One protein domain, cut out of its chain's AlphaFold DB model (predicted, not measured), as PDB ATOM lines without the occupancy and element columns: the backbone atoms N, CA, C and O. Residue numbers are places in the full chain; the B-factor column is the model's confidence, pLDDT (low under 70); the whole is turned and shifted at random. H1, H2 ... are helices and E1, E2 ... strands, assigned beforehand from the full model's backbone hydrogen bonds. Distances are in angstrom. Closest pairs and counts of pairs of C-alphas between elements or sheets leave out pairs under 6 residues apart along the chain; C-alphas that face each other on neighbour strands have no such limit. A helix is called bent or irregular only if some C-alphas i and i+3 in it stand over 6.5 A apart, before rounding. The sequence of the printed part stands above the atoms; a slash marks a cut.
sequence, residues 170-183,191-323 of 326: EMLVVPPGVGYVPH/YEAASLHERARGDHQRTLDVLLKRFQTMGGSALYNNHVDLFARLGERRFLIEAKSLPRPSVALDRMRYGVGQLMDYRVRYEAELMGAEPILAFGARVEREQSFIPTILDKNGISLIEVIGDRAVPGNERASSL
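Overview. This is residues 170 to 183 and 191 to 323 of the 326 residues of an uncharacterized protein of mine drainage metagenome (UniProt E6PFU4). A strongly twisted sheet of six strands, curled like part of a barrel, wraps round helix H2, while H3 and the shorter H5 cover its opposite face. Small H6 stands beside the strands, and H1 lies beyond one end of H2. The printed part has 147 residues, along the chain H1 H2 E1 E2 E3 H3 H4 E4 H5 E5 E6 H6; the class is mixed, helices and strands. The sheet, also mixed, runs E1 E2 E3 E4 E5 E6. The whole is compact, with a radius of gyration of the C-alphas of 14.1 A and spans of 41 by 32 by 30 A.

Along the chain. Residues 170 to 183 hold no named element. H1 is residues 191 to 199, 12.4 A, from C-alpha 191 at (256.594, 99.988, 46.170); H2 is 202 to 217, 22.1 A. E1, 221 to 224, E2, 230 to 234, and E3, 237 to 244, 22.5 A, follow. H3, 249 to 269, spans 30.1 A; it has a kink of 29 degrees near residue 256 and is irregular, C-alphas 250 and 253 being 7.4 A apart. Then come H4, 271 to 274, E4, 278 to 283, 16.3 A, H5, 293 to 300, 10.8 A, E5, 304 to 309, 16.2 A, E6, 312 to 315, and H6, 318 to 321, ending at (248.587, 99.952, 15.226).

Arrangement. E1 E2 E3 form a meander, each strand the antiparallel neighbour of the one before, with N 223 and O 231 at 2.8 A and N 232 and O 239 at 2.9 A. E3 and E4 are parallel, N 242 and O 280 at 3.0 A, as are E4 and E5, N 306 and O 281 at 2.9 A. E5 and E6 are an antiparallel hairpin, N 307 and O 314 at 2.9 A. E3, H3 H4, E4 and E4, H5, E5 are strand-helix-strand units, parallel neighbours with helices between, with right-handed crossovers. In three layers, helices on both faces, H3 and H5 lie on one face and H2 on the other; the closest C-alphas of H2 and E3, His 204 and Lys 244, are 6.0 A apart. H3 lies over E3 and E4 at a height over the sheet of 8.3 A, H5 over E5 at 10.0 A. H4 only grazes the sheet with residues 273 to 274; H6 stands at the sheet's level. H1 and H2 are close but not clearly touching, C-alphas 199 and 205 at 6.3 A. Every O i to N i+4 pair is within hydrogen-bond range in H1, H2 and H5, 15 of 17 in H3; H4 and H6 are too short for one.

Size, cuts and confidence. C-alphas 183 and 289, the two farthest apart, are 42.0 A from each other. Residues 184 to 190 are cut out, with 13.3 A between C-alphas 183 and 191. No link is long. Residues 176 to 183 and 191 to 200 have pLDDT under 70.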
ATOM      1  N   GLU A 170     236.958  98.075  40.115       94.25
ATOM      2  CA  GLU A 170     236.427  98.698  38.909       94.25
ATOM      3  C   GLU A 170     236.896 100.151  38.779       94.25
ATOM      4  O   GLU A 170     236.879 100.918  39.743       94.25
ATOM      5  N   MET A 171     237.330 100.519  37.575       93.50
ATOM      6  CA  MET A 171     237.797 101.857  37.236       93.50
ATOM      7  C   MET A 171     236.745 102.567  36.382       93.50
ATOM      8  O   MET A 171     236.781 102.519  35.155       93.50
ATOM      9  N   LEU A 172     235.782 103.223  37.029       93.12
ATOM     10  CA  LEU A 172     234.767 104.024  36.327       93.12
ATOM     11  C   LEU A 172     235.293 105.413  35.945       93.12
ATOM     12  O   LEU A 172     234.954 105.948  34.892       93.12
ATOM     13  N   VAL A 173     236.141 105.978  36.801       92.38
ATOM     14  CA  VAL A 173     236.832 107.260  36.630       92.38
ATOM     15  C   VAL A 173     238.259 107.073  37.141       92.38
ATOM     16  O   VAL A 173     238.479 106.273  38.053       92.38
ATOM     17  N   VAL A 174     239.228 107.798  36.575       87.31
ATOM     18  CA  VAL A 174     240.589 107.826  37.126       87.31
ATOM     19  C   VAL A 174     240.540 108.463  38.517       87.31
ATOM     20  O   VAL A 174     240.161 109.632  38.623       87.31
ATOM     21  N   PRO A 175     240.879 107.732  39.593       77.81
ATOM     22  CA  PRO A 175     240.834 108.297  40.931       77.81
ATOM     23  C   PRO A 175     241.829 109.470  41.029       77.81
ATOM     24  O   PRO A 175     242.965 109.350  40.562       77.81
ATOM     25  N   PRO A 176     241.424 110.620  41.600       67.81
ATOM     26  CA  PRO A 176     242.287 111.789  41.690       67.81
ATOM     27  C   PRO A 176     243.430 111.552  42.684       67.81
ATOM     28  O   PRO A 176     243.196 111.163  43.826       67.81
ATOM     29  N   GLY A 177     244.664 111.856  42.277       63.06
ATOM     30  CA  GLY A 177     245.838 111.823  43.154       63.06
ATOM     31  C   GLY A 177     246.092 110.453  43.790       63.06
ATOM     32  O   GLY A 177     245.901 109.412  43.167       63.06
ATOM     33  N   VAL A 178     246.481 110.468  45.069       47.62
ATOM     34  CA  VAL A 178     246.527 109.305  45.973       47.62
ATOM     35  C   VAL A 178     245.120 108.833  46.371       47.62
ATOM     36  O   VAL A 178     244.906 108.480  47.525       47.62
ATOM     37  N   GLY A 179     244.138 108.850  45.457       44.03
ATOM     38  CA  GLY A 179     242.744 108.397  45.646       44.03
ATOM     39  C   GLY A 179     242.624 106.884  45.857       44.03
ATOM     40  O   GLY A 179     241.710 106.219  45.380       44.03
ATOM     41  N   TYR A 180     243.612 106.359  46.552       52.97
ATOM     42  CA  TYR A 180     243.993 105.004  46.735       52.97
ATOM     43  C   TYR A 180     243.822 104.705  48.220       52.97
ATOM     44  O   TYR A 180     244.386 105.385  49.075       52.97
ATOM     45  N   VAL A 181     242.991 103.715  48.524       51.09
ATOM     46  CA  VAL A 181     242.745 103.268  49.894       51.09
ATOM     47  C   VAL A 181     243.831 102.240  50.215       51.09
ATOM     48  O   VAL A 181     243.815 101.186  49.573       51.09
ATOM     49  N   PRO A 182     244.769 102.519  51.144       50.28
ATOM     50  CA  PRO A 182     245.734 101.524  51.599       50.28
ATOM     51  C   PRO A 182     244.999 100.253  52.014       50.28
ATOM     52  O   PRO A 182     243.846 100.310  52.458       50.28
ATOM     53  N   HIS A 183     245.637  99.094  51.870       45.47
ATOM     54  CA  HIS A 183     245.012  97.841  52.277       45.47
ATOM     55  C   HIS A 183     244.861  97.804  53.814       45.47
ATOM     56  O   HIS A 183     245.728  97.325  54.543       45.47
ATOM     57  N   TYR A 191     257.022 100.133  47.563       54.44
ATOM     58  CA  TYR A 191     256.594  99.988  46.170       54.44
ATOM     59  C   TYR A 191     255.234 100.652  45.950       54.44
ATOM     60  O   TYR A 191     255.050 101.350  44.952       54.44
ATOM     61  N   GLU A 192     254.321 100.501  46.908       57.44
ATOM     62  CA  GLU A 192     253.037 101.196  46.943       57.44
ATOM     63  C   GLU A 192     253.252 102.719  46.952       57.44
ATOM     64  O   GLU A 192     252.743 103.424  46.084       57.44
ATOM     65  N   ALA A 193     254.111 103.233  47.835       56.38
ATOM     66  CA  ALA A 193     254.431 104.660  47.928       56.38
ATOM     67  C   ALA A 193     255.032 105.242  46.631       56.38
ATOM     68  O   ALA A 193     254.670 106.347  46.212       56.38
ATOM     69  N   ALA A 194     255.927 104.505  45.963       57.78
ATOM     70  CA  ALA A 194     256.524 104.936  44.698       57.78
ATOM     71  C   ALA A 194     255.488 105.007  43.561       57.78
ATOM     72  O   ALA A 194     255.436 106.011  42.842       57.78
ATOM     73  N   SER A 195     254.633 103.985  43.436       59.62
ATOM     74  CA  SER A 195     253.516 103.971  42.481       59.62
ATOM     75  C   SER A 195     252.532 105.113  42.749       59.62
ATOM     76  O   SER A 195     252.093 105.793  41.819       59.62
ATOM     77  N   LEU A 196     252.241 105.399  44.021       63.22
ATOM     78  CA  LEU A 196     251.364 106.498  44.434       63.22
ATOM     79  C   LEU A 196     251.909 107.873  44.022       63.22
ATOM     80  O   LEU A 196     251.158 108.709  43.513       63.22
ATOM     81  N   HIS A 197     253.213 108.112  44.180       64.00
ATOM     82  CA  HIS A 197     253.845 109.366  43.757       64.00
ATOM     83  C   HIS A 197     253.842 109.561  42.235       64.00
ATOM     84  O   HIS A 197     253.688 110.692  41.764       64.00
ATOM     85  N   GLU A 198     254.014 108.497  41.446       61.38
ATOM     86  CA  GLU A 198     253.943 108.596  39.984       61.38
ATOM     87  C   GLU A 198     252.512 108.901  39.515       61.38
ATOM     88  O   GLU A 198     252.314 109.810  38.706       61.38
ATOM     89  N   ARG A 199     251.510 108.243  40.108       67.62
ATOM     90  CA  ARG A 199     250.082 108.454  39.812       67.62
ATOM     91  C   ARG A 199     249.536 109.801  40.268       67.62
ATOM     92  O   ARG A 199     248.561 110.296  39.707       67.62
ATOM     93  N   ALA A 200     250.165 110.439  41.251       65.12
ATOM     94  CA  ALA A 200     249.807 111.794  41.660       65.12
ATOM     95  C   ALA A 200     250.125 112.854  40.586       65.12
ATOM     96  O   ALA A 200     249.649 113.987  40.680       65.12
ATOM     97  N   ARG A 201     250.907 112.513  39.552       76.38
ATOM     98  CA  ARG A 201     251.271 113.447  38.482       76.38
ATOM     99  C   ARG A 201     250.112 113.651  37.507       76.38
ATOM    100  O   ARG A 201     249.500 112.702  37.020       76.38
ATOM    101  N   GLY A 202     249.841 114.914  37.176       82.62
ATOM    102  CA  GLY A 202     248.721 115.278  36.303       82.62
ATOM    103  C   GLY A 202     248.843 114.754  34.867       82.62
ATOM    104  O   GLY A 202     247.830 114.505  34.219       82.62
ATOM    105  N   ASP A 203     250.060 114.556  34.356       85.31
ATOM    106  CA  ASP A 203     250.291 113.978  33.027       85.31
ATOM    107  C   ASP A 203     250.021 112.465  32.992       85.31
ATOM    108  O   ASP A 203     249.399 111.969  32.051       85.31
ATOM    109  N   HIS A 204     250.402 111.746  34.048       89.31
ATOM    110  CA  HIS A 204     250.070 110.339  34.234       89.31
ATOM    111  C   HIS A 204     248.548 110.146  34.318       89.31
ATOM    112  O   HIS A 204     247.985 109.361  33.557       89.31
ATOM    113  N   GLN A 205     247.857 110.927  35.161       90.69
ATOM    114  CA  GLN A 205     246.391 110.870  35.277       90.69
ATOM    115  C   GLN A 205     245.692 111.167  33.955       90.69
ATOM    116  O   GLN A 205     244.769 110.451  33.577       90.69
ATOM    117  N   ARG A 206     246.154 112.184  33.218       92.56
ATOM    118  CA  ARG A 206     245.629 112.498  31.883       92.56
ATOM    119  C   ARG A 206     245.801 111.325  30.918       92.56
ATOM    120  O   ARG A 206     244.876 111.008  30.180       92.56
ATOM    121  N   THR A 207     246.967 110.679  30.931       94.88
ATOM    122  CA  THR A 207     247.252 109.510  30.083       94.88
ATOM    123  C   THR A 207     246.261 108.383  30.370       94.88
ATOM    124  O   THR A 207     245.648 107.852  29.444       94.88
ATOM    125  N   LEU A 208     246.046 108.061  31.650       95.69
ATOM    126  CA  LEU A 208     245.065 107.057  32.062       95.69
ATOM    127  C   LEU A 208     243.633 107.452  31.700       95.69
ATOM    128  O   LEU A 208     242.877 106.602  31.243       95.69
ATOM    129  N   ASP A 209     243.267 108.725  31.850       95.94
ATOM    130  CA  ASP A 209     241.918 109.222  31.559       95.94
ATOM    131  C   ASP A 209     241.579 109.107  30.069       95.94
ATOM    132  O   ASP A 209     240.510 108.610  29.709       95.94
ATOM    133  N   VAL A 210     242.518 109.474  29.191       97.19
ATOM    134  CA  VAL A 210     242.360 109.321  27.737       97.19
ATOM    135  C   VAL A 210     242.161 107.851  27.360       97.19
ATOM    136  O   VAL A 210     241.263 107.530  26.577       97.19
ATOM    137  N   LEU A 211     242.963 106.944  27.926       97.31
ATOM    138  CA  LEU A 211     242.853 105.513  27.638       97.31
ATOM    139  C   LEU A 211     241.562 104.916  28.198       97.31
ATOM    140  O   LEU A 211     240.866 104.200  27.479       97.31
ATOM    141  N   LEU A 212     241.205 105.248  29.439       97.38
ATOM    142  CA  LEU A 212     239.979 104.789  30.081       97.38
ATOM    143  C   LEU A 212     238.750 105.183  29.256       97.38
ATOM    144  O   LEU A 212     237.952 104.318  28.889       97.38
ATOM    145  N   LYS A 213     238.641 106.464  28.883       97.44
ATOM    146  CA  LYS A 213     237.554 106.967  28.033       97.44
ATOM    147  C   LYS A 213     237.509 106.259  26.685       97.44
ATOM    148  O   LYS A 213     236.420 105.953  26.192       97.44
ATOM    149  N   ARG A 214     238.671 105.968  26.085       97.31
ATOM    150  CA  ARG A 214     238.746 105.239  24.812       97.31
ATOM    151  C   ARG A 214     238.178 103.828  24.949       97.31
ATOM    152  O   ARG A 214     237.333 103.459  24.139       97.31
ATOM    153  N   PHE A 215     238.571 103.079  25.980       96.94
ATOM    154  CA  PHE A 215     238.026 101.742  26.239       96.94
ATOM    155  C   PHE A 215     236.523 101.774  26.527       96.94
ATOM    156  O   PHE A 215     235.780 100.998  25.931       96.94
ATOM    157  N   GLN A 216     236.062 102.698  27.370       96.56
ATOM    158  CA  GLN A 216     234.640 102.843  27.700       96.56
ATOM    159  C   GLN A 216     233.791 103.172  26.465       96.56
ATOM    160  O   GLN A 216     232.745 102.566  26.255       96.56
ATOM    161  N   THR A 217     234.268 104.071  25.597       97.25
ATOM    162  CA  THR A 217     233.582 104.424  24.335       97.25
ATOM    163  C   THR A 217     233.421 103.216  23.411       97.25
ATOM    164  O   THR A 217     232.477 103.146  22.630       97.25
ATOM    165  N   MET A 218     234.326 102.242  23.507       97.19
ATOM    166  CA  MET A 218     234.276 101.001  22.738       97.19
ATOM    167  C   MET A 218     233.442  99.897  23.411       97.19
ATOM    168  O   MET A 218     233.405  98.776  22.912       97.19
ATOM    169  N   GLY A 219     232.784 100.188  24.538       97.56
ATOM    170  CA  GLY A 219     232.035  99.203  25.324       97.56
ATOM    171  C   GLY A 219     232.919  98.289  26.177       97.56
ATOM    172  O   GLY A 219     232.481  97.215  26.583       97.56
ATOM    173  N   GLY A 220     234.172  98.679  26.417       97.56
ATOM    174  CA  GLY A 220     235.098  97.964  27.287       97.56
ATOM    175  C   GLY A 220     234.924  98.305  28.768       97.56
ATOM    176  O   GLY A 220     234.338  99.323  29.134       97.56
ATOM    177  N   SER A 221     235.495  97.459  29.624       97.06
ATOM    178  CA  SER A 221     235.574  97.664  31.075       97.06
ATOM    179  C   SER A 221     237.024  97.837  31.512       97.06
ATOM    180  O   SER A 221     237.921  97.250  30.903       97.06
ATOM    181  N   ALA A 222     237.254  98.555  32.604       96.94
ATOM    182  CA  ALA A 222     238.580  98.773  33.160       96.94
ATOM    183  C   ALA A 222     238.616  98.438  34.650       96.94
ATOM    184  O   ALA A 222     237.684  98.744  35.392       96.94
ATOM    185  N   LEU A 223     239.715  97.828  35.077       96.00
ATOM    186  CA  LEU A 223     240.039  97.544  36.463       96.00
ATOM    187  C   LEU A 223     241.388  98.186  36.811       96.00
ATOM    188  O   LEU A 223     242.224  98.396  35.934       96.00
ATOM    189  N   TYR A 224     241.630  98.441  38.090       94.00
ATOM    190  CA  TYR A 224     242.917  98.920  38.593       94.00
ATOM    191  C   TYR A 224     243.189  98.367  39.989       94.00
ATOM    192  O   TYR A 224     242.277  97.912  40.689       94.00
ATOM    193  N   ASN A 225     244.449  98.409  40.402       90.06
ATOM    194  CA  ASN A 225     244.841  98.102  41.771       90.06
ATOM    195  C   ASN A 225     246.096  98.904  42.151       90.06
ATOM    196  O   ASN A 225     246.434  99.875  41.475       90.06
ATOM    197  N   ASN A 226     246.754  98.570  43.260       82.12
ATOM    198  CA  ASN A 226     247.874  99.361  43.803       82.12
ATOM    199  C   ASN A 226     249.103  99.357  42.911       82.12
ATOM    200  O   ASN A 226     249.897 100.293  42.892       82.12
ATOM    201  N   HIS A 227     249.243  98.269  42.169       86.12
ATOM    202  CA  HIS A 227     250.404  97.987  41.356       86.12
ATOM    203  C   HIS A 227     250.072  98.251  39.884       86.12
ATOM    204  O   HIS A 227     250.805  98.943  39.203       86.12
ATOM    205  N   VAL A 228     248.922  97.781  39.404       92.38
ATOM    206  CA  VAL A 228     248.504  97.880  38.003       92.38
ATOM    207  C   VAL A 228     247.734  99.168  37.763       92.38
ATOM    208  O   VAL A 228     246.712  99.403  38.415       92.38
ATOM    209  N   ASP A 229     248.226  99.999  36.841       94.06
ATOM    210  CA  ASP A 229     247.603 101.283  36.500       94.06
ATOM    211  C   ASP A 229     246.237 101.095  35.849       94.06
ATOM    212  O   ASP A 229     245.251 101.692  36.280       94.06
ATOM    213  N   LEU A 230     246.178 100.255  34.813       96.06
ATOM    214  CA  LEU A 230     244.956  99.999  34.070       96.06
ATOM    215  C   LEU A 230     244.978  98.585  33.482       96.06
ATOM    216  O   LEU A 230     245.832  98.224  32.675       96.06
ATOM    217  N   PHE A 231     243.997  97.778  33.865       97.81
ATOM    218  CA  PHE A 231     243.707  96.491  33.253       97.81
ATOM    219  C   PHE A 231     242.372  96.580  32.518       97.81
ATOM    220  O   PHE A 231     241.310  96.616  33.139       97.81
ATOM    221  N   ALA A 232     242.420  96.638  31.192       97.69
ATOM    222  CA  ALA A 232     241.239  96.835  30.363       97.69
ATOM    223  C   ALA A 232     240.791  95.538  29.683       97.69
ATOM    224  O   ALA A 232     241.597  94.665  29.351       97.69
ATOM    225  N   ARG A 233     239.486  95.425  29.442       97.75
ATOM    226  CA  ARG A 233     238.862  94.335  28.690       97.75
ATOM    227  C   ARG A 233     237.980  94.911  27.594       97.75
ATOM    228  O   ARG A 233     237.205  95.830  27.852       97.75
ATOM    229  N   LEU A 234     238.085  94.351  26.396       97.56
ATOM    230  CA  LEU A 234     237.240  94.689  25.254       97.56
ATOM    231  C   LEU A 234     236.819  93.390  24.562       97.56
ATOM    232  O   LEU A 234     237.613  92.770  23.849       97.56
ATOM    233  N   GLY A 235     235.584  92.956  24.820       95.75
ATOM    234  CA  GLY A 235     235.165  91.587  24.519       95.75
ATOM    235  C   GLY A 235     236.081  90.580  25.223       95.75
ATOM    236  O   GLY A 235     236.360  90.716  26.413       95.75
ATOM    237  N   GLU A 236     236.607  89.618  24.467       96.38
ATOM    238  CA  GLU A 236     237.539  88.601  24.977       96.38
ATOM    239  C   GLU A 236     238.988  89.099  25.117       96.38
ATOM    240  O   GLU A 236     239.814  88.450  25.762       96.38
ATOM    241  N   ARG A 237     239.328  90.253  24.521       97.56
ATOM    242  CA  ARG A 237     240.694  90.788  24.572       97.56
ATOM    243  C   ARG A 237     240.950  91.478  25.902       97.56
ATOM    244  O   ARG A 237     240.101  92.197  26.431       97.56
ATOM    245  N   ARG A 238     242.157  91.273  26.422       98.06
ATOM    246  CA  ARG A 238     242.618  91.773  27.718       98.06
ATOM    247  C   ARG A 238     243.884  92.588  27.504       98.06
ATOM    248  O   ARG A 238     244.752  92.169  26.743       98.06
ATOM    249  N   PHE A 239     244.005  93.716  28.188       98.38
ATOM    250  CA  PHE A 239     245.122  94.642  28.021       98.38
ATOM    251  C   PHE A 239     245.672  95.035  29.383       98.38
ATOM    252  O   PHE A 239     244.927  95.514  30.235       98.38
ATOM    253  N   LEU A 240     246.972  94.830  29.576       98.25
ATOM    254  CA  LEU A 240     247.705  95.282  30.753       98.25
ATOM    255  C   LEU A 240     248.446  96.559  30.381       98.25
ATOM    256  O   LEU A 240     249.374  96.509  29.577       98.25
ATOM    257  N   ILE A 241     248.030  97.685  30.944       98.19
ATOM    258  CA  ILE A 241     248.515  99.007  30.567       98.19
ATOM    259  C   ILE A 241     249.271  99.608  31.748       98.19
ATOM    260  O   ILE A 241     248.729  99.717  32.846       98.19
ATOM    261  N   GLU A 242     250.508 100.020  31.487       97.19
ATOM    262  CA  GLU A 242     251.336 100.815  32.394       97.19
ATOM    263  C   GLU A 242     251.532 102.203  31.780       97.19
ATOM    264  O   GLU A 242     252.009 102.317  30.645       97.19
ATOM    265  N   ALA A 243     251.172 103.261  32.506       95.94
ATOM    266  CA  ALA A 243     251.309 104.631  32.032       95.94
ATOM    267  C   ALA A 243     252.579 105.283  32.587       95.94
ATOM    268  O   ALA A 243     252.937 105.133  33.752       95.94
ATOM    269  N   LYS A 244     253.272 106.066  31.757       93.06
ATOM    270  CA  LYS A 244     254.455 106.825  32.163       93.06
ATOM    271  C   LYS A 244     254.377 108.277  31.732       93.06
ATOM    272  O   LYS A 244     254.172 108.613  30.564       93.06
ATOM    273  N   SER A 245     254.638 109.133  32.712       88.06
ATOM    274  CA  SER A 245     254.905 110.553  32.537       88.06
ATOM    275  C   SER A 245     256.162 110.765  31.695       88.06
ATOM    276  O   SER A 245     257.237 110.260  32.036       88.06
ATOM    277  N   LEU A 246     256.051 111.580  30.647       88.62
ATOM    278  CA  LEU A 246     257.182 112.076  29.860       88.62
ATOM    279  C   LEU A 246     257.267 113.604  29.972       88.62
ATOM    280  O   LEU A 246     256.979 114.310  29.008       88.62
ATOM    281  N   PRO A 247     257.690 114.146  31.131       77.88
ATOM    282  CA  PRO A 247     257.793 115.594  31.313       77.88
ATOM    283  C   PRO A 247     258.840 116.223  30.383       77.88
ATOM    284  O   PRO A 247     258.764 117.405  30.062       77.88
ATOM    285  N   ARG A 248     259.837 115.433  29.967       79.31
ATOM    286  CA  ARG A 248     260.834 115.778  28.955       79.31
ATOM    287  C   ARG A 248     261.112 114.540  28.100       79.31
ATOM    288  O   ARG A 248     261.215 113.451  28.665       79.31
ATOM    289  N   PRO A 249     261.305 114.667  26.784       73.56
ATOM    290  CA  PRO A 249     261.566 113.501  25.939       73.56
ATOM    291  C   PRO A 249     262.846 112.740  26.313       73.56
ATOM    292  O   PRO A 249     262.871 111.513  26.306       73.56
ATOM    293  N   SER A 250     263.882 113.436  26.791       77.94
ATOM    294  CA  SER A 250     265.157 112.818  27.189       77.94
ATOM    295  C   SER A 250     265.038 111.698  28.233       77.94
ATOM    296  O   SER A 250     265.912 110.833  28.276       77.94
ATOM    297  N   VAL A 251     263.959 111.648  29.028       84.00
ATOM    298  CA  VAL A 251     263.744 110.589  30.034       84.00
ATOM    299  C   VAL A 251     263.003 109.355  29.503       84.00
ATOM    300  O   VAL A 251     262.801 108.404  30.257       84.00
ATOM    301  N   ALA A 252     262.602 109.324  28.226       90.38
ATOM    302  CA  ALA A 252     261.783 108.237  27.684       90.38
ATOM    303  C   ALA A 252     262.448 106.860  27.774       90.38
ATOM    304  O   ALA A 252     261.771 105.879  28.066       90.38
ATOM    305  N   LEU A 253     263.771 106.773  27.597       87.88
ATOM    306  CA  LEU A 253     264.498 105.506  27.728       87.88
ATOM    307  C   LEU A 253     264.415 104.938  29.151       87.88
ATOM    308  O   LEU A 253     264.199 103.739  29.327       87.88
ATOM    309  N   ASP A 254     264.579 105.786  30.164       82.06
ATOM    310  CA  ASP A 254     264.503 105.347  31.554       82.06
ATOM    311  C   ASP A 254     263.063 104.966  31.907       82.06
ATOM    312  O   ASP A 254     262.831 103.889  32.453       82.06
ATOM    313  N   ARG A 255     262.080 105.777  31.494       88.94
ATOM    314  CA  ARG A 255     260.651 105.472  31.676       88.94
ATOM    315  C   ARG A 255     260.244 104.174  30.983       88.94
ATOM    316  O   ARG A 255     259.506 103.391  31.572       88.94
ATOM    317  N   MET A 256     260.781 103.905  29.792       94.25
ATOM    318  CA  MET A 256     260.614 102.633  29.093       94.25
ATOM    319  C   MET A 256     261.158 101.473  29.926       94.25
ATOM    320  O   MET A 256     260.441 100.507  30.156       94.25
ATOM    321  N   ARG A 257     262.404 101.558  30.403       85.38
ATOM    322  CA  ARG A 257     263.022 100.484  31.200       85.38
ATOM    323  C   ARG A 257     262.218 100.170  32.459       85.38
ATOM    324  O   ARG A 257     261.959  99.000  32.725       85.38
ATOM    325  N   TYR A 258     261.802 101.201  33.193       85.12
ATOM    326  CA  TYR A 258     260.974 101.030  34.386       85.12
ATOM    327  C   TYR A 258     259.611 100.416  34.051       85.12
ATOM    328  O   TYR A 258     259.249  99.402  34.640       85.12
ATOM    329  N   GLY A 259     258.904 100.965  33.058       92.06
ATOM    330  CA  GLY A 259     257.585 100.468  32.662       92.06
ATOM    331  C   GLY A 259     257.612  99.023  32.158       92.06
ATOM    332  O   GLY A 259     256.752  98.229  32.522       92.06
ATOM    333  N   VAL A 260     258.640  98.632  31.395       93.44
ATOM    334  CA  VAL A 260     258.834  97.230  30.986       93.44
ATOM    335  C   VAL A 260     259.046  96.332  32.205       93.44
ATOM    336  O   VAL A 260     258.424  95.278  32.290       93.44
ATOM    337  N   GLY A 261     259.883  96.747  33.161       86.56
ATOM    338  CA  GLY A 261     260.097  95.996  34.400       86.56
ATOM    339  C   GLY A 261     258.799  95.760  35.178       86.56
ATOM    340  O   GLY A 261     258.534  94.638  35.599       86.56
ATOM    341  N   GLN A 262     257.960  96.789  35.293       88.38
ATOM    342  CA  GLN A 262     256.654  96.709  35.953       88.38
ATOM    343  C   GLN A 262     255.672  95.795  35.222       88.38
ATOM    344  O   GLN A 262     255.070  94.929  35.848       88.38
ATOM    345  N   LEU A 263     255.561  95.903  33.894       94.81
ATOM    346  CA  LEU A 263     254.715  95.005  33.099       94.81
ATOM    347  C   LEU A 263     255.095  93.529  33.303       94.81
ATOM    348  O   LEU A 263     254.216  92.667  33.365       94.81
ATOM    349  N   MET A 264     256.394  93.231  33.420       91.00
ATOM    350  CA  MET A 264     256.873  91.875  33.695       91.00
ATOM    351  C   MET A 264     256.586  91.444  35.137       91.00
ATOM    352  O   MET A 264     256.110  90.328  35.339       91.00
ATOM    353  N   ASP A 265     256.804  92.322  36.124       86.19
ATOM    354  CA  ASP A 265     256.461  92.054  37.528       86.19
ATOM    355  C   ASP A 265     254.974  91.725  37.681       86.19
ATOM    356  O   ASP A 265     254.619  90.707  38.270       86.19
ATOM    357  N   TYR A 266     254.090  92.529  37.088       91.81
ATOM    358  CA  TYR A 266     252.648  92.343  37.228       91.81
ATOM    359  C   TYR A 266     252.169  91.038  36.614       91.81
ATOM    360  O   TYR A 266     251.285  90.400  37.175       91.81
ATOM    361  N   ARG A 267     252.760  90.610  35.495       89.50
ATOM    362  CA  ARG A 267     252.436  89.319  34.876       89.50
ATOM    363  C   ARG A 267     252.756  88.141  35.783       89.50
ATOM    364  O   ARG A 267     251.995  87.186  35.790       89.50
ATOM    365  N   VAL A 268     253.840  88.218  36.551       87.56
ATOM    366  CA  VAL A 268     254.188  87.185  37.536       87.56
ATOM    367  C   VAL A 268     253.304  87.319  38.776       87.56
ATOM    368  O   VAL A 268     252.701  86.355  39.238       87.56
ATOM    369  N   ARG A 269     253.175  88.539  39.302       88.38
ATOM    370  CA  ARG A 269     252.423  88.838  40.524       88.38
ATOM    371  C   ARG A 269     250.934  88.519  40.390       88.38
ATOM    372  O   ARG A 269     250.337  88.003  41.329       88.38
ATOM    373  N   TYR A 270     250.334  88.787  39.239       92.12
ATOM    374  CA  TYR A 270     248.904  88.631  38.963       92.12
ATOM    375  C   TYR A 270     248.651  87.674  37.794       92.12
ATOM    376  O   TYR A 270     247.790  87.922  36.951       92.12
ATOM    377  N   GLU A 271     249.436  86.599  37.706       90.38
ATOM    378  CA  GLU A 271     249.388  85.649  36.587       90.38
ATOM    379  C   GLU A 271     247.968  85.135  36.302       90.38
ATOM    380  O   GLU A 271     247.535  85.111  35.150       90.38
ATOM    381  N   ALA A 272     247.217  84.782  37.350       90.31
ATOM    382  CA  ALA A 272     245.858  84.263  37.216       90.31
ATOM    383  C   ALA A 272     244.881  85.323  36.677       90.31
ATOM    384  O   ALA A 272     244.033  85.028  35.835       90.31
ATOM    385  N   GLU A 273     245.001  86.562  37.146       92.81
ATOM    386  CA  GLU A 273     244.104  87.667  36.822       92.81
ATOM    387  C   GLU A 273     244.407  88.281  35.443       92.81
ATOM    388  O   GLU A 273     243.490  88.669  34.712       92.81
ATOM    389  N   LEU A 274     245.692  88.346  35.084       94.62
ATOM    390  CA  LEU A 274     246.213  88.986  33.872       94.62
ATOM    391  C   LEU A 274     246.514  87.993  32.744       94.62
ATOM    392  O   LEU A 274     247.087  88.376  31.719       94.62
ATOM    393  N   MET A 275     246.131  86.725  32.897       93.25
ATOM    394  CA  MET A 275     246.355  85.697  31.884       93.25
ATOM    395  C   MET A 275     245.818  86.138  30.514       93.25
ATOM    396  O   MET A 275     244.652  86.526  30.376       93.25
ATOM    397  N   GLY A 276     246.690  86.071  29.503       94.19
ATOM    398  CA  GLY A 276     246.388  86.458  28.123       94.19
ATOM    399  C   GLY A 276     246.352  87.967  27.865       94.19
ATOM    400  O   GLY A 276     246.041  88.369  26.748       94.19
ATOM    401  N   ALA A 277     246.667  88.810  28.854       97.81
ATOM    402  CA  ALA A 277     246.676  90.254  28.666       97.81
ATOM    403  C   ALA A 277     247.840  90.708  27.770       97.81
ATOM    404  O   ALA A 277     249.014  90.405  28.025       97.81
ATOM    405  N   GLU A 278     247.515  91.472  26.730       98.12
ATOM    406  CA  GLU A 278     248.485  92.128  25.858       98.12
ATOM    407  C   GLU A 278     249.148  93.290  26.621       98.12
ATOM    408  O   GLU A 278     248.431  94.135  27.166       98.12
ATOM    409  N   PRO A 279     250.490  93.343  26.708       98.38
ATOM    410  CA  PRO A 279     251.175  94.367  27.475       98.38
ATOM    411  C   PRO A 279     251.280  95.649  26.647       98.38
ATOM    412  O   PRO A 279     251.697  95.634  25.485       98.38
ATOM    413  N   ILE A 280     250.914  96.761  27.269       98.62
ATOM    414  CA  ILE A 280     250.909  98.085  26.670       98.62
ATOM    415  C   ILE A 280     251.692  99.022  27.580       98.62
ATOM    416  O   ILE A 280     251.388  99.159  28.764       98.62
ATOM    417  N   LEU A 281     252.676  99.704  27.005       98.44
ATOM    418  CA  LEU A 281     253.314 100.847  27.637       98.44
ATOM    419  C   LEU A 281     252.711 102.121  27.043       98.44
ATOM    420  O   LEU A 281     252.722 102.300  25.825       98.44
ATOM    421  N   ALA A 282     252.176 102.994  27.891       97.94
ATOM    422  CA  ALA A 282     251.552 104.241  27.474       97.94
ATOM    423  C   ALA A 282     252.381 105.448  27.914       97.94
ATOM    424  O   ALA A 282     252.678 105.613  29.094       97.94
ATOM    425  N   PHE A 283     252.732 106.320  26.978       96.69
ATOM    426  CA  PHE A 283     253.469 107.548  27.245       96.69
ATOM    427  C   PHE A 283     252.570 108.771  27.123       96.69
ATOM    428  O   PHE A 283     251.867 108.931  26.132       96.69
ATOM    429  N   GLY A 284     252.648 109.677  28.099       94.56
ATOM    430  CA  GLY A 284     251.907 110.948  28.091       94.56
ATOM    431  C   GLY A 284     252.428 112.006  27.108       94.56
ATOM    432  O   GLY A 284     252.059 113.173  27.222       94.56
ATOM    433  N   ALA A 285     253.334 111.632  26.202       93.75
ATOM    434  CA  ALA A 285     253.870 112.472  25.139       93.75
ATOM    435  C   ALA A 285     254.456 111.598  24.018       93.75
ATOM    436  O   ALA A 285     254.594 110.383  24.166       93.75
ATOM    437  N   ARG A 286     254.842 112.239  22.910       94.25
ATOM    438  CA  ARG A 286     255.522 111.584  21.790       94.25
ATOM    439  C   ARG A 286     256.997 111.330  22.104       94.25
ATOM    440  O   ARG A 286     257.673 112.206  22.644       94.25
ATOM    441  N   VAL A 287     257.500 110.161  21.721       93.06
ATOM    442  CA  VAL A 287     258.927 109.832  21.748       93.06
ATOM    443  C   VAL A 287     259.647 110.648  20.676       93.06
ATOM    444  O   VAL A 287     259.229 110.706  19.518       93.06
ATOM    445  N   GLU A 288     260.741 111.300  21.063       91.19
ATOM    446  CA  GLU A 288     261.555 112.105  20.155       91.19
ATOM    447  C   GLU A 288     262.283 111.249  19.106       91.19
ATOM    448  O   GLU A 288     262.523 110.050  19.280       91.19
ATOM    449  N   ARG A 289     262.672 111.875  17.990       88.19
ATOM    450  CA  ARG A 289     263.291 111.181  16.850       88.19
ATOM    451  C   ARG A 289     264.618 110.524  17.233       88.19
ATOM    452  O   ARG A 289     264.934 109.431  16.755       88.19
ATOM    453  N   GLU A 290     265.366 111.162  18.121       87.56
ATOM    454  CA  GLU A 290     266.624 110.705  18.710       87.56
ATOM    455  C   GLU A 290     266.452 109.385  19.482       87.56
ATOM    456  O   GLU A 290     267.405 108.627  19.655       87.56
ATOM    457  N   GLN A 291     265.225 109.080  19.906       89.69
ATOM    458  CA  GLN A 291     264.841 107.877  20.639       89.69
ATOM    459  C   GLN A 291     263.942 106.943  19.815       89.69
ATOM    460  O   GLN A 291     263.300 106.049  20.363       89.69
ATOM    461  N   SER A 292     263.942 107.086  18.486       90.44
ATOM    462  CA  SER A 292     263.175 106.249  17.545       90.44
ATOM    463  C   SER A 292     263.454 104.742  17.643       90.44
ATOM    464  O   SER A 292     262.677 103.935  17.136       90.44
ATOM    465  N   PHE A 293     264.523 104.334  18.332       95.19
ATOM    466  CA  PHE A 293     264.797 102.930  18.633       95.19
ATOM    467  C   PHE A 293     263.861 102.336  19.707       95.19
ATOM    468  O   PHE A 293     263.702 101.116  19.741       95.19
ATOM    469  N   ILE A 294     263.243 103.152  20.574       96.06
ATOM    470  CA  ILE A 294     262.339 102.699  21.649       96.06
ATOM    471  C   ILE A 294     261.139 101.916  21.085       96.06
ATOM    472  O   ILE A 294     260.968 100.764  21.493       96.06
ATOM    473  N   PRO A 295     260.355 102.455  20.123       97.56
ATOM    474  CA  PRO A 295     259.292 101.711  19.445       97.56
ATOM    475  C   PRO A 295     259.721 100.323  18.959       97.56
ATOM    476  O   PRO A 295     259.042  99.337  19.237       97.56
ATOM    477  N   THR A 296     260.880 100.241  18.298       96.56
ATOM    478  CA  THR A 296     261.437  98.996  17.747       96.56
ATOM    479  C   THR A 296     261.804  97.990  18.834       96.56
ATOM    480  O   THR A 296     261.588  96.792  18.664       96.56
ATOM    481  N   ILE A 297     262.374  98.446  19.955       96.44
ATOM    482  CA  ILE A 297     262.688  97.568  21.090       96.44
ATOM    483  C   ILE A 297     261.399  97.013  21.693       96.44
ATOM    484  O   ILE A 297     261.316  95.808  21.920       96.44
ATOM    485  N   LEU A 298     260.400  97.860  21.941       97.50
ATOM    486  CA  LEU A 298     259.131  97.427  22.531       97.50
ATOM    487  C   LEU A 298     258.399  96.435  21.624       97.50
ATOM    488  O   LEU A 298     257.955  95.391  22.099       97.50
ATOM    489  N   ASP A 299     258.375  96.706  20.319       96.38
ATOM    490  CA  ASP A 299     257.752  95.840  19.316       96.38
ATOM    491  C   ASP A 299     258.377  94.433  19.305       96.38
ATOM    492  O   ASP A 299     257.678  93.432  19.482       96.38
ATOM    493  N   LYS A 300     259.717  94.357  19.272       96.19
ATOM    494  CA  LYS A 300     260.477  93.094  19.363       96.19
ATOM    495  C   LYS A 300     260.249  92.321  20.662       96.19
ATOM    496  O   LYS A 300     260.466  91.114  20.689       96.19
ATOM    497  N   ASN A 301     259.839  93.001  21.731       96.06
ATOM    498  CA  ASN A 301     259.518  92.387  23.019       96.06
ATOM    499  C   ASN A 301     258.009  92.137  23.195       96.06
ATOM    500  O   ASN A 301     257.564  91.800  24.291       96.06
ATOM    501  N   GLY A 302     257.212  92.290  22.132       97.31
ATOM    502  CA  GLY A 302     255.774  92.037  22.160       97.31
ATOM    503  C   GLY A 302     254.980  93.049  22.989       97.31
ATOM    504  O   GLY A 302     253.884  92.719  23.441       97.31
ATOM    505  N   ILE A 303     255.517  94.256  23.192       98.50
ATOM    506  CA  ILE A 303     254.888  95.342  23.952       98.50
ATOM    507  C   ILE A 303     254.388  96.408  22.980       98.50
ATOM    508  O   ILE A 303     255.152  96.961  22.186       98.50
ATOM    509  N   SER A 304     253.097  96.711  23.047       98.69
ATOM    510  CA  SER A 304     252.516  97.804  22.270       98.69
ATOM    511  C   SER A 304     252.856  99.139  22.929       98.69
ATOM    512  O   SER A 304     252.700  99.288  24.139       98.69
ATOM    513  N   LEU A 305     253.304 100.116  22.143       98.50
ATOM    514  CA  LEU A 305     253.538 101.481  22.611       98.50
ATOM    515  C   LEU A 305     252.360 102.365  22.203       98.50
ATOM    516  O   LEU A 305     252.073 102.487  21.017       98.50
ATOM    517  N   ILE A 306     251.713 103.017  23.164       98.38
ATOM    518  CA  ILE A 306     250.712 104.054  22.895       98.38
ATOM    519  C   ILE A 306     251.267 105.400  23.344       98.38
ATOM    520  O   ILE A 306     251.800 105.519  24.442       98.38
ATOM    521  N   GLU A 307     251.116 106.426  22.516       97.19
ATOM    522  CA  GLU A 307     251.456 107.805  22.868       97.19
ATOM    523  C   GLU A 307     250.159 108.602  23.028       97.19
ATOM    524  O   GLU A 307     249.256 108.514  22.196       97.19
ATOM    525  N   VAL A 308     250.034 109.376  24.100       96.62
ATOM    526  CA  VAL A 308     248.893 110.261  24.338       96.62
ATOM    527  C   VAL A 308     249.301 111.688  23.988       96.62
ATOM    528  O   VAL A 308     250.187 112.268  24.612       96.62
ATOM    529  N   ILE A 309     248.665 112.251  22.958       94.62
ATOM    530  CA  ILE A 309     248.937 113.591  22.428       94.62
ATOM    531  C   ILE A 309     247.662 114.425  22.558       94.62
ATOM    532  O   ILE A 309     246.700 114.246  21.806       94.62
ATOM    533  N   GLY A 310     247.651 115.343  23.527       93.50
ATOM    534  CA  GLY A 310     246.430 116.051  23.914       93.50
ATOM    535  C   GLY A 310     245.411 115.065  24.485       93.50
ATOM    536  O   GLY A 310     245.718 114.362  25.443       93.50
ATOM    537  N   ASP A 311     244.237 114.984  23.860       95.88
ATOM    538  CA  ASP A 311     243.138 114.098  24.276       95.88
ATOM    539  C   ASP A 311     243.003 112.858  23.372       95.88
ATOM    540  O   ASP A 311     241.935 112.254  23.265       95.88
ATOM    541  N   ARG A 312     244.073 112.498  22.652       96.62
ATOM    542  CA  ARG A 312     244.079 111.374  21.709       96.62
ATOM    543  C   ARG A 312     245.172 110.381  22.058       96.62
ATOM    544  O   ARG A 312     246.323 110.767  22.232       96.62
ATOM    545  N   ALA A 313     244.812 109.104  22.077       97.50
ATOM    546  CA  ALA A 313     245.770 108.013  21.994       97.50
ATOM    547  C   ALA A 313     246.158 107.803  20.523       97.50
ATOM    548  O   ALA A 313     245.282 107.782  19.656       97.50
ATOM    549  N   VAL A 314     247.446 107.627  20.243       97.81
ATOM    550  CA  VAL A 314     247.972 107.273  18.918       97.81
ATOM    551  C   VAL A 314     248.925 106.078  19.029       97.81
ATOM    552  O   VAL A 314     249.577 105.913  20.067       97.81
ATOM    553  N   PRO A 315     249.021 105.222  17.997       98.25
ATOM    554  CA  PRO A 315     249.955 104.105  18.018       98.25
ATOM    555  C   PRO A 315     251.397 104.617  17.903       98.25
ATOM    556  O   PRO A 315     251.732 105.362  16.983       98.25
ATOM    557  N   GLY A 316     252.250 104.203  18.839       96.94
ATOM    558  CA  GLY A 316     253.674 104.542  18.876       96.94
ATOM    559  C   GLY A 316     254.585 103.490  18.232       96.94
ATOM    560  O   GLY A 316     255.751 103.776  17.973       96.94
ATOM    561  N   ASN A 317     254.084 102.278  17.962       98.00
ATOM    562  CA  ASN A 317     254.784 101.225  17.216       98.00
ATOM    563  C   ASN A 317     253.818 100.376  16.363       98.00
ATOM    564  O   ASN A 317     252.600 100.530  16.451       98.00
ATOM    565  N   GLU A 318     254.360  99.491  15.522       97.56
ATOM    566  CA  GLU A 318     253.586  98.662  14.584       97.56
ATOM    567  C   GLU A 318     252.582  97.756  15.306       97.56
ATOM    568  O   GLU A 318     251.402  97.731  14.949       97.56
ATOM    569  N   ARG A 319     253.008  97.089  16.385       97.56
ATOM    570  CA  ARG A 319     252.109  96.288  17.219       97.56
ATOM    571  C   ARG A 319     250.934  97.098  17.763       97.56
ATOM    572  O   ARG A 319     249.805  96.608  17.725       97.56
ATOM    573  N   ALA A 320     251.164  98.328  18.225       98.00
ATOM    574  CA  ALA A 320     250.090  99.187  18.711       98.00
ATOM    575  C   ALA A 320     249.070  99.518  17.617       98.00
ATOM    576  O   ALA A 320     247.882  99.518  17.910       98.00
ATOM    577  N   SER A 321     249.491  99.699  16.362       97.88
ATOM    578  CA  SER A 321     248.587  99.952  15.226       97.88
ATOM    579  C   SER A 321     247.602  98.808  14.951       97.88
ATOM    580  O   SER A 321     246.578  99.030  14.316       97.88
ATOM    581  N   SER A 322     247.891  97.592  15.426       96.62
ATOM    582  CA  SER A 322     247.001  96.422  15.313       96.62
ATOM    583  C   SER A 322     245.999  96.285  16.469       96.62
ATOM    584  O   SER A 322     245.148  95.387  16.477       96.62
ATOM    585  N   LEU A 323     246.112  97.145  17.487       96.50
ATOM    586  CA  LEU A 323     245.175  97.160  18.599       96.50
ATOM    587  C   LEU A 323     243.815  97.654  18.104       96.50
ATOM    588  O   LEU A 323     243.753  98.552  17.272       96.50
TER     589      LEU A 323